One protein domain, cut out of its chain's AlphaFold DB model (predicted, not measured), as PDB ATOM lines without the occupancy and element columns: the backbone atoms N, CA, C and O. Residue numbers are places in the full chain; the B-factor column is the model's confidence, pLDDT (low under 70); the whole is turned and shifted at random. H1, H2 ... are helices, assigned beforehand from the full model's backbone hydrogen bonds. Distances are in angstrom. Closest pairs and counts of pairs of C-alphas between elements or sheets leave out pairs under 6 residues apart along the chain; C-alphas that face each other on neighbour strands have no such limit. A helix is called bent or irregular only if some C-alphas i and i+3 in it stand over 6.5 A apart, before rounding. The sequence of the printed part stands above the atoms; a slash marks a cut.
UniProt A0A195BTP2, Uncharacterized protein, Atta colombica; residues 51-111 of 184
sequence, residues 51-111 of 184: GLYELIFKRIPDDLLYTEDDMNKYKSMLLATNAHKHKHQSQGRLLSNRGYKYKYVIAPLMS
ATOM      1  N   GLY A  51      29.992   3.844  42.997       88.12
ATOM      2  CA  GLY A  51      30.335   2.651  43.769       88.12
ATOM      3  C   GLY A  51      31.824   2.316  43.744       88.12
ATOM      4  O   GLY A  51      32.432   2.063  44.786       88.12
ATOM      5  N   LEU A  52      32.464   2.389  42.572       89.19
ATOM      6  CA  LEU A  52      33.905   2.163  42.466       89.19
ATOM      7  C   LEU A  52      34.709   3.277  43.154       89.19
ATOM      8  O   LEU A  52      35.750   3.003  43.756       89.19
ATOM      9  N   TYR A  53      34.218   4.521  43.113       87.62
ATOM     10  CA  TYR A  53      34.816   5.636  43.853       87.62
ATOM     11  C   TYR A  53      34.837   5.341  45.353       87.62
ATOM     12  O   TYR A  53      35.875   5.476  46.010       87.62
ATOM     13  N   GLU A  54      33.708   4.877  45.880       90.75
ATOM     14  CA  GLU A  54      33.543   4.560  47.292       90.75
ATOM     15  C   GLU A  54      34.549   3.485  47.741       90.75
ATOM     16  O   GLU A  54      35.308   3.679  48.701       90.75
ATOM     17  N   LEU A  55      34.655   2.400  46.964       91.19
ATOM     18  CA  LEU A  55      35.583   1.292  47.207       91.19
ATOM     19  C   LEU A  55      37.057   1.718  47.167       91.19
ATOM     20  O   LEU A  55      37.870   1.217  47.952       91.19
ATOM     21  N   ILE A  56      37.433   2.661  46.301       89.31
ATOM     22  CA  ILE A  56      38.824   3.114  46.174       89.31
ATOM     23  C   ILE A  56      39.179   4.102  47.287       89.31
ATOM     24  O   ILE A  56      40.138   3.866  48.030       89.31
ATOM     25  N   PHE A  57      38.396   5.166  47.467       86.31
ATOM     26  CA  PHE A  57      38.828   6.328  48.250       86.31
ATOM     27  C   PHE A  57      38.350   6.332  49.704       86.31
ATOM     28  O   PHE A  57      39.056   6.859  50.567       86.31
ATOM     29  N   LYS A  58      37.193   5.744  50.030       89.19
ATOM     30  CA  LYS A  58      36.663   5.829  51.402       89.19
ATOM     31  C   LYS A  58      37.264   4.789  52.318       89.19
ATOM     32  O   LYS A  58      37.461   3.648  51.931       89.19
ATOM     33  N   ARG A  59      37.527   5.146  53.575       85.44
ATOM     34  CA  ARG A  59      38.050   4.198  54.575       85.44
ATOM     35  C   ARG A  59      37.023   3.122  54.955       85.44
ATOM     36  O   ARG A  59      37.408   1.983  55.217       85.44
ATOM     37  N   ILE A  60      35.756   3.515  55.004       89.00
ATOM     38  CA  ILE A  60      34.591   2.681  55.298       89.00
ATOM     39  C   ILE A  60      33.612   2.969  54.156       89.00
ATOM     40  O   ILE A  60      33.017   4.045  54.174       89.00
ATOM     41  N   PRO A  61      33.572   2.129  53.110       87.69
ATOM     42  CA  PRO A  61      32.593   2.275  52.044       87.69
ATOM     43  C   PRO A  61      31.202   1.877  52.548       87.69
ATOM     44  O   PRO A  61      31.097   1.033  53.437       87.69
ATOM     45  N   ASP A  62      30.167   2.496  51.989       88.00
ATOM     46  CA  ASP A  62      28.778   2.091  52.207       88.00
ATOM     47  C   ASP A  62      28.432   0.917  51.285       88.00
ATOM     48  O   ASP A  62      28.553   1.017  50.060       88.00
ATOM     49  N   ASP A  63      28.007  -0.192  51.889       85.88
ATOM     50  CA  ASP A  63      27.682  -1.444  51.207       85.88
ATOM     51  C   ASP A  63      26.507  -1.291  50.218       85.88
ATOM     52  O   ASP A  63      26.367  -2.100  49.303       85.88
ATOM     53  N   LEU A  64      25.685  -0.242  50.360       88.19
ATOM     54  CA  LEU A  64      24.547   0.043  49.478       88.19
ATOM     55  C   LEU A  64      24.921   0.848  48.222       88.19
ATOM     56  O   LEU A  64      24.103   0.966  47.308       88.19
ATOM     57  N   LEU A  65      26.123   1.434  48.168       88.12
ATOM     58  CA  LEU A  65      26.516   2.362  47.100       88.12
ATOM     59  C   LEU A  65      27.288   1.712  45.950       88.12
ATOM     60  O   LEU A  65      27.517   2.371  44.933       88.12
ATOM     61  N   TYR A  66      27.696   0.451  46.084       88.62
ATOM     62  CA  TYR A  66      28.450  -0.257  45.054       88.62
ATOM     63  C   TYR A  66      27.774  -1.554  44.619       88.62
ATOM     64  O   TYR A  66      27.126  -2.254  45.392       88.62
ATOM     65  N   THR A  67      27.957  -1.881  43.345       92.69
ATOM     66  CA  THR A  67      27.422  -3.091  42.719       92.69
ATOM     67  C   THR A  67      28.465  -4.209  42.676       92.69
ATOM     68  O   THR A  67      29.656  -4.005  42.926       92.69
ATOM     69  N   GLU A  68      28.039  -5.416  42.305       89.88
ATOM     70  CA  GLU A  68      28.960  -6.533  42.069       89.88
ATOM     71  C   GLU A  68      29.946  -6.248  40.916       89.88
ATOM     72  O   GLU A  68      31.110  -6.650  40.966       89.88
ATOM     73  N   ASP A  69      29.526  -5.490  39.900       89.44
ATOM     74  CA  ASP A  69      30.403  -5.056  38.807       89.44
ATOM     75  C   ASP A  69      31.513  -4.115  39.308       89.44
ATOM     76  O   ASP A  69      32.689  -4.293  38.974       89.44
ATOM     77  N   ASP A  70      31.177  -3.177  40.199       89.88
ATOM     78  CA  ASP A  70      32.159  -2.302  40.853       89.88
ATOM     79  C   ASP A  70      33.162  -3.110  41.677       89.88
ATOM     80  O   ASP A  70      34.367  -2.846  41.646       89.88
ATOM     81  N   MET A  71      32.679  -4.147  42.363       91.19
ATOM     82  CA  MET A  71      33.507  -5.056  43.144       91.19
ATOM     83  C   MET A  71      34.492  -5.842  42.263       91.19
ATOM     84  O   MET A  71      35.676  -5.972  42.594       91.19
ATOM     85  N   ASN A  72      34.041  -6.319  41.101       90.75
ATOM     86  CA  ASN A  72      34.876  -7.028  40.132       90.75
ATOM     87  C   ASN A  72      35.912  -6.111  39.463       90.75
ATOM     88  O   ASN A  72      37.076  -6.502  39.288       90.75
ATOM     89  N   LYS A  73      35.533  -4.869  39.144       91.19
ATOM     90  CA  LYS A  73      36.462  -3.835  38.660       91.19
ATOM     91  C   LYS A  73      37.504  -3.502  39.717       91.19
ATOM     92  O   LYS A  73      38.701  -3.521  39.427       91.19
ATOM     93  N   TYR A  74      37.071  -3.290  40.957       92.25
ATOM     94  CA  TYR A  74      37.957  -3.028  42.084       92.25
ATOM     95  C   TYR A  74      38.949  -4.176  42.302       92.25
ATOM     96  O   TYR A  74      40.156  -3.950  42.419       92.25
ATOM     97  N   LYS A  75      38.478  -5.426  42.255       92.31
ATOM     98  CA  LYS A  75      39.333  -6.617  42.317       92.31
ATOM     99  C   LYS A  75      40.367  -6.634  41.191       92.31
ATOM    100  O   LYS A  75      41.550  -6.842  41.457       92.31
ATOM    101  N   SER A  76      39.948  -6.377  39.953       89.88
ATOM    102  CA  SER A  76      40.849  -6.306  38.795       89.88
ATOM    103  C   SER A  76      41.922  -5.226  38.972       89.88
ATOM    104  O   SER A  76      43.100  -5.491  38.734       89.88
ATOM    105  N   MET A  77      41.554  -4.047  39.484       90.31
ATOM    106  CA  MET A  77      42.502  -2.970  39.800       90.31
ATOM    107  C   MET A  77      43.502  -3.378  40.882       90.31
ATOM    108  O   MET A  77      44.704  -3.150  40.733       90.31
ATOM    109  N   LEU A  78      43.038  -4.015  41.962       91.00
ATOM    110  CA  LEU A  78      43.912  -4.499  43.030       91.00
ATOM    111  C   LEU A  78      44.911  -5.546  42.529       91.00
ATOM    112  O   LEU A  78      46.061  -5.540  42.975       91.00
ATOM    113  N   LEU A  79      44.487  -6.438  41.631       89.81
ATOM    114  CA  LEU A  79      45.346  -7.457  41.025       89.81
ATOM    115  C   LEU A  79      46.363  -6.840  40.058       89.81
ATOM    116  O   LEU A  79      47.546  -7.152  40.157       89.81
ATOM    117  N   ALA A  80      45.927  -5.927  39.188       88.06
ATOM    118  CA  ALA A  80      46.792  -5.264  38.213       88.06
ATOM    119  C   ALA A  80      47.881  -4.408  38.881       88.06
ATOM    120  O   ALA A  80      49.034  -4.413  38.459       88.06
ATOM    121  N   THR A  81      47.530  -3.701  39.956       89.38
ATOM    122  CA  THR A  81      48.445  -2.785  40.661       89.38
ATOM    123  C   THR A  81      49.226  -3.446  41.795       89.38
ATOM    124  O   THR A  81      50.150  -2.847  42.340       89.38
ATOM    125  N   ASN A  82      48.854  -4.667  42.196       88.81
ATOM    126  CA  ASN A  82      49.358  -5.333  43.401       88.81
ATOM    127  C   ASN A  82      49.221  -4.490  44.688       88.81
ATOM    128  O   ASN A  82      49.937  -4.735  45.658       88.81
ATOM    129  N   ALA A  83      48.278  -3.540  44.748       88.06
ATOM    130  CA  ALA A  83      48.048  -2.679  45.919       88.06
ATOM    131  C   ALA A  83      47.675  -3.452  47.195       88.06
ATOM    132  O   ALA A  83      47.917  -3.008  48.313       88.06
ATOM    133  N   HIS A  84      47.124  -4.653  47.032       88.56
ATOM    134  CA  HIS A  84      46.816  -5.563  48.128       88.56
ATOM    135  C   HIS A  84      48.051  -6.313  48.666       88.56
ATOM    136  O   HIS A  84      47.918  -7.069  49.624       88.56
ATOM    137  N   LYS A  85      49.248  -6.151  48.083       89.38
ATOM    138  CA  LYS A  85      50.484  -6.850  48.483       89.38
ATOM    139  C   LYS A  85      51.499  -5.899  49.106       89.38
ATOM    140  O   LYS A  85      51.594  -4.726  48.754       89.38
ATOM    141  N   HIS A  86      52.323  -6.427  50.007       83.94
ATOM    142  CA  HIS A  86      53.448  -5.673  50.550       83.94
ATOM    143  C   HIS A  86      54.385  -5.207  49.432       83.94
ATOM    144  O   HIS A  86      54.776  -5.990  48.564       83.94
ATOM    145  N   LYS A  87      54.771  -3.926  49.494       88.88
ATOM    146  CA  LYS A  87      55.687  -3.284  48.539       88.88
ATOM    147  C   LYS A  87      55.228  -3.371  47.072       88.88
ATOM    148  O   LYS A  87      56.066  -3.216  46.193       88.88
ATOM    149  N   HIS A  88      53.944  -3.633  46.800       88.88
ATOM    150  CA  HIS A  88      53.395  -3.786  45.441       88.88
ATOM    151  C   HIS A  88      54.083  -4.877  44.602       88.88
ATOM    152  O   HIS A  88      54.046  -4.864  43.375       88.88
ATOM    153  N   GLN A  89      54.735  -5.839  45.258       84.00
ATOM    154  CA  GLN A  89      55.449  -6.907  44.569       84.00
ATOM    155  C   GLN A  89      54.465  -7.985  44.118       84.00
ATOM    156  O   GLN A  89      53.643  -8.443  44.910       84.00
ATOM    157  N   SER A  90      54.595  -8.464  42.880       80.50
ATOM    158  CA  SER A  90      53.755  -9.547  42.345       80.50
ATOM    159  C   SER A  90      53.880 -10.848  43.148       80.50
ATOM    160  O   SER A  90      52.898 -11.566  43.308       80.50
ATOM    161  N   GLN A  91      55.049 -11.118  43.731       79.62
ATOM    162  CA  GLN A  91      55.298 -12.254  44.633       79.62
ATOM    163  C   GLN A  91      55.209 -11.870  46.124       79.62
ATOM    164  O   GLN A  91      55.525 -12.668  47.004       79.62
ATOM    165  N   GLY A  92      54.793 -10.637  46.425       75.12
ATOM    166  CA  GLY A  92      54.672 -10.131  47.786       75.12
ATOM    167  C   GLY A  92      53.539 -10.805  48.562       75.12
ATOM    168  O   GLY A  92      52.500 -11.172  48.010       75.12
ATOM    169  N   ARG A  93      53.720 -10.935  49.881       84.12
ATOM    170  CA  ARG A  93      52.660 -11.403  50.785       84.12
ATOM    171  C   ARG A  93      51.513 -10.386  50.835       84.12
ATOM    172  O   ARG A  93      51.755  -9.182  50.736       84.12
ATOM    173  N   LEU A  94      50.286 -10.874  51.041       85.06
ATOM    174  CA  LEU A  94      49.093 -10.045  51.243       85.06
ATOM    175  C   LEU A  94      49.329  -9.020  52.368       85.06
ATOM    176  O   LEU A  94      49.803  -9.373  53.450       85.06
ATOM    177  N   LEU A  95      49.004  -7.758  52.093       85.38
ATOM    178  CA  LEU A  95      49.097  -6.633  53.017       85.38
ATOM    179  C   LEU A  95      47.875  -6.633  53.943       85.38
ATOM    180  O   LEU A  95      46.872  -5.972  53.680       85.38
ATOM    181  N   SER A  96      47.950  -7.412  55.019       84.12
ATOM    182  CA  SER A  96      46.865  -7.528  55.993       84.12
ATOM    183  C   SER A  96      46.854  -6.408  57.023       84.12
ATOM    184  O   SER A  96      47.906  -6.039  57.541       84.12
ATOM    185  N   ASN A  97      45.667  -5.926  57.392       86.00
ATOM    186  CA  ASN A  97      45.479  -4.990  58.501       86.00
ATOM    187  C   ASN A  97      44.121  -5.211  59.198       86.00
ATOM    188  O   ASN A  97      43.286  -5.965  58.716       86.00
ATOM    189  N   ARG A  98      43.895  -4.574  60.357       85.50
ATOM    190  CA  ARG A  98      42.630  -4.688  61.117       85.50
ATOM    191  C   ARG A  98      41.531  -3.721  60.640       85.50
ATOM    192  O   ARG A  98      40.476  -3.655  61.258       85.50
ATOM    193  N   GLY A  99      41.782  -2.939  59.590       85.75
ATOM    194  CA  GLY A  99      40.848  -1.933  59.093       85.75
ATOM    195  C   GLY A  99      39.626  -2.553  58.416       85.75
ATOM    196  O   GLY A  99      39.718  -3.622  57.810       85.75
ATOM    197  N   TYR A 100      38.496  -1.841  58.480       89.06
ATOM    198  CA  TYR A 100      37.212  -2.276  57.919       89.06
ATOM    199  C   TYR A 100      37.344  -2.719  56.456       89.06
ATOM    200  O   TYR A 100      37.058  -3.866  56.124       89.06
ATOM    201  N   LYS A 101      37.900  -1.846  55.606       88.88
ATOM    202  CA  LYS A 101      38.103  -2.131  54.181       88.88
ATOM    203  C   LYS A 101      38.898  -3.418  53.938       88.88
ATOM    204  O   LYS A 101      38.552  -4.189  53.051       88.88
ATOM    205  N   TYR A 102      39.946  -3.688  54.717       88.81
ATOM    206  CA  TYR A 102      40.682  -4.939  54.544       88.81
ATOM    207  C   TYR A 102      39.841  -6.147  54.959       88.81
ATOM    208  O   TYR A 102      39.752  -7.110  54.202       88.81
ATOM    209  N   LYS A 103      39.224  -6.089  56.143       87.19
ATOM    210  CA  LYS A 103      38.492  -7.213  56.737       87.19
ATOM    211  C   LYS A 103      37.258  -7.616  55.923       87.19
ATOM    212  O   LYS A 103      37.041  -8.809  55.745       87.19
ATOM    213  N   TYR A 104      36.487  -6.642  55.442       88.06
ATOM    214  CA  TYR A 104      35.169  -6.883  54.843       88.06
ATOM    215  C   TYR A 104      35.143  -6.762  53.317       88.06
ATOM    216  O   TYR A 104      34.294  -7.376  52.687       88.06
ATOM    217  N   VAL A 105      36.095  -6.045  52.708       90.12
ATOM    218  CA  VAL A 105      36.140  -5.869  51.246       90.12
ATOM    219  C   VAL A 105      37.321  -6.627  50.645       90.12
ATOM    220  O   VAL A 105      37.141  -7.577  49.895       90.12
ATOM    221  N   ILE A 106      38.562  -6.274  50.992       89.25
ATOM    222  CA  ILE A 106      39.747  -6.789  50.279       89.25
ATOM    223  C   ILE A 106      40.012  -8.271  50.580       89.25
ATOM    224  O   ILE A 106      40.302  -9.041  49.663       89.25
ATOM    225  N   ALA A 107      39.954  -8.692  51.845       88.00
ATOM    226  CA  ALA A 107      40.276 -10.066  52.226       88.00
ATOM    227  C   ALA A 107      39.308 -11.097  51.613       88.00
ATOM    228  O   ALA A 107      39.810 -12.078  51.051       88.00
ATOM    229  N   PRO A 108      37.975 -10.886  51.621       90.19
ATOM    230  CA  PRO A 108      37.040 -11.761  50.912       90.19
ATOM    231  C   PRO A 108      37.329 -11.866  49.408       90.19
ATOM    232  O   PRO A 108      37.382 -12.975  48.876       90.19
ATOM    233  N   LEU A 109      37.638 -10.752  48.729       88.81
ATOM    234  CA  LEU A 109      37.922 -10.747  47.283       88.81
ATOM    235  C   LEU A 109      39.160 -11.555  46.885       88.81
ATOM    236  O   LEU A 109      39.219 -12.100  45.779       88.81
ATOM    237  N   MET A 110      40.153 -11.610  47.774       84.00
ATOM    238  CA  MET A 110      41.414 -12.322  47.551       84.00
ATOM    239  C   MET A 110      41.345 -13.797  47.965       84.00
ATOM    240  O   MET A 110      42.237 -14.569  47.620       84.00
ATOM    241  N   SER A 111      40.294 -14.202  48.683       68.75
ATOM    242  CA  SER A 111      40.182 -15.527  49.306       68.75
ATOM    243  C   SER A 111      39.339 -16.533  48.512       68.75
ATOM    244  O   SER A 111      38.946 -17.551  49.072       68.75
TER     245      SER A 111
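AT A GLANCE: This is residues 51 to 111 of the 184 residues of an uncharacterized protein of Atta colombica (UniProt A0A195BTP2). Short helix H1 packs on the first half of the longest helix, H2, while H3 points its last turn at the middle of H2, and the loop of residues 82 to 99 swings out past the end of H2 and back. The 61 printed residues hold three named helices, H1, H2, H3 in chain order, and no named strand: all helix, compact, radius of gyration of the C-alphas 11.2 A, spans 33 by 23 by 20 A.

HOW THE PARTS SIT: Start at H1, residues 51 to 57: it touches H2, residues 68 to 81, with residues 70 to 74 of H2 alone, closest C-alphas Leu 52 and Asp 70, 5.1 A. They run the same way at a tilt of 35.3 degrees, only just steep. H3, residues 100 to 110, is close to H2 but not clearly touching, closest C-alphas Lys 75 and Leu 109, 6.6 A, about perpendicular at 81 degrees. H1 and H3 are only just apart, closest 8.2 A. In H1 and H2 every O i to N i+4 pair is within hydrogen-bond range, in H3 4 of 7.

IN THESE COORDINATES: Find C-alpha 51 at (30.335, 2.651, 43.769); H1 runs 10.3 A from there. H2 runs 19.9 A from C-alpha 68. H3 runs 15.0 A to C-alpha 110 at (41.414, -12.322, 47.551); it is irregular, but only just, with C-alphas 103 and 106 6.6 A apart.

THE WHOLE: Look at the C-alphas of Leu 64 and Gln 91, the two farthest apart, 33.5 A. The link H1 to H2 is short, H2 to H3 long. The printed part has no cut; residue 111 alone has pLDDT under 70.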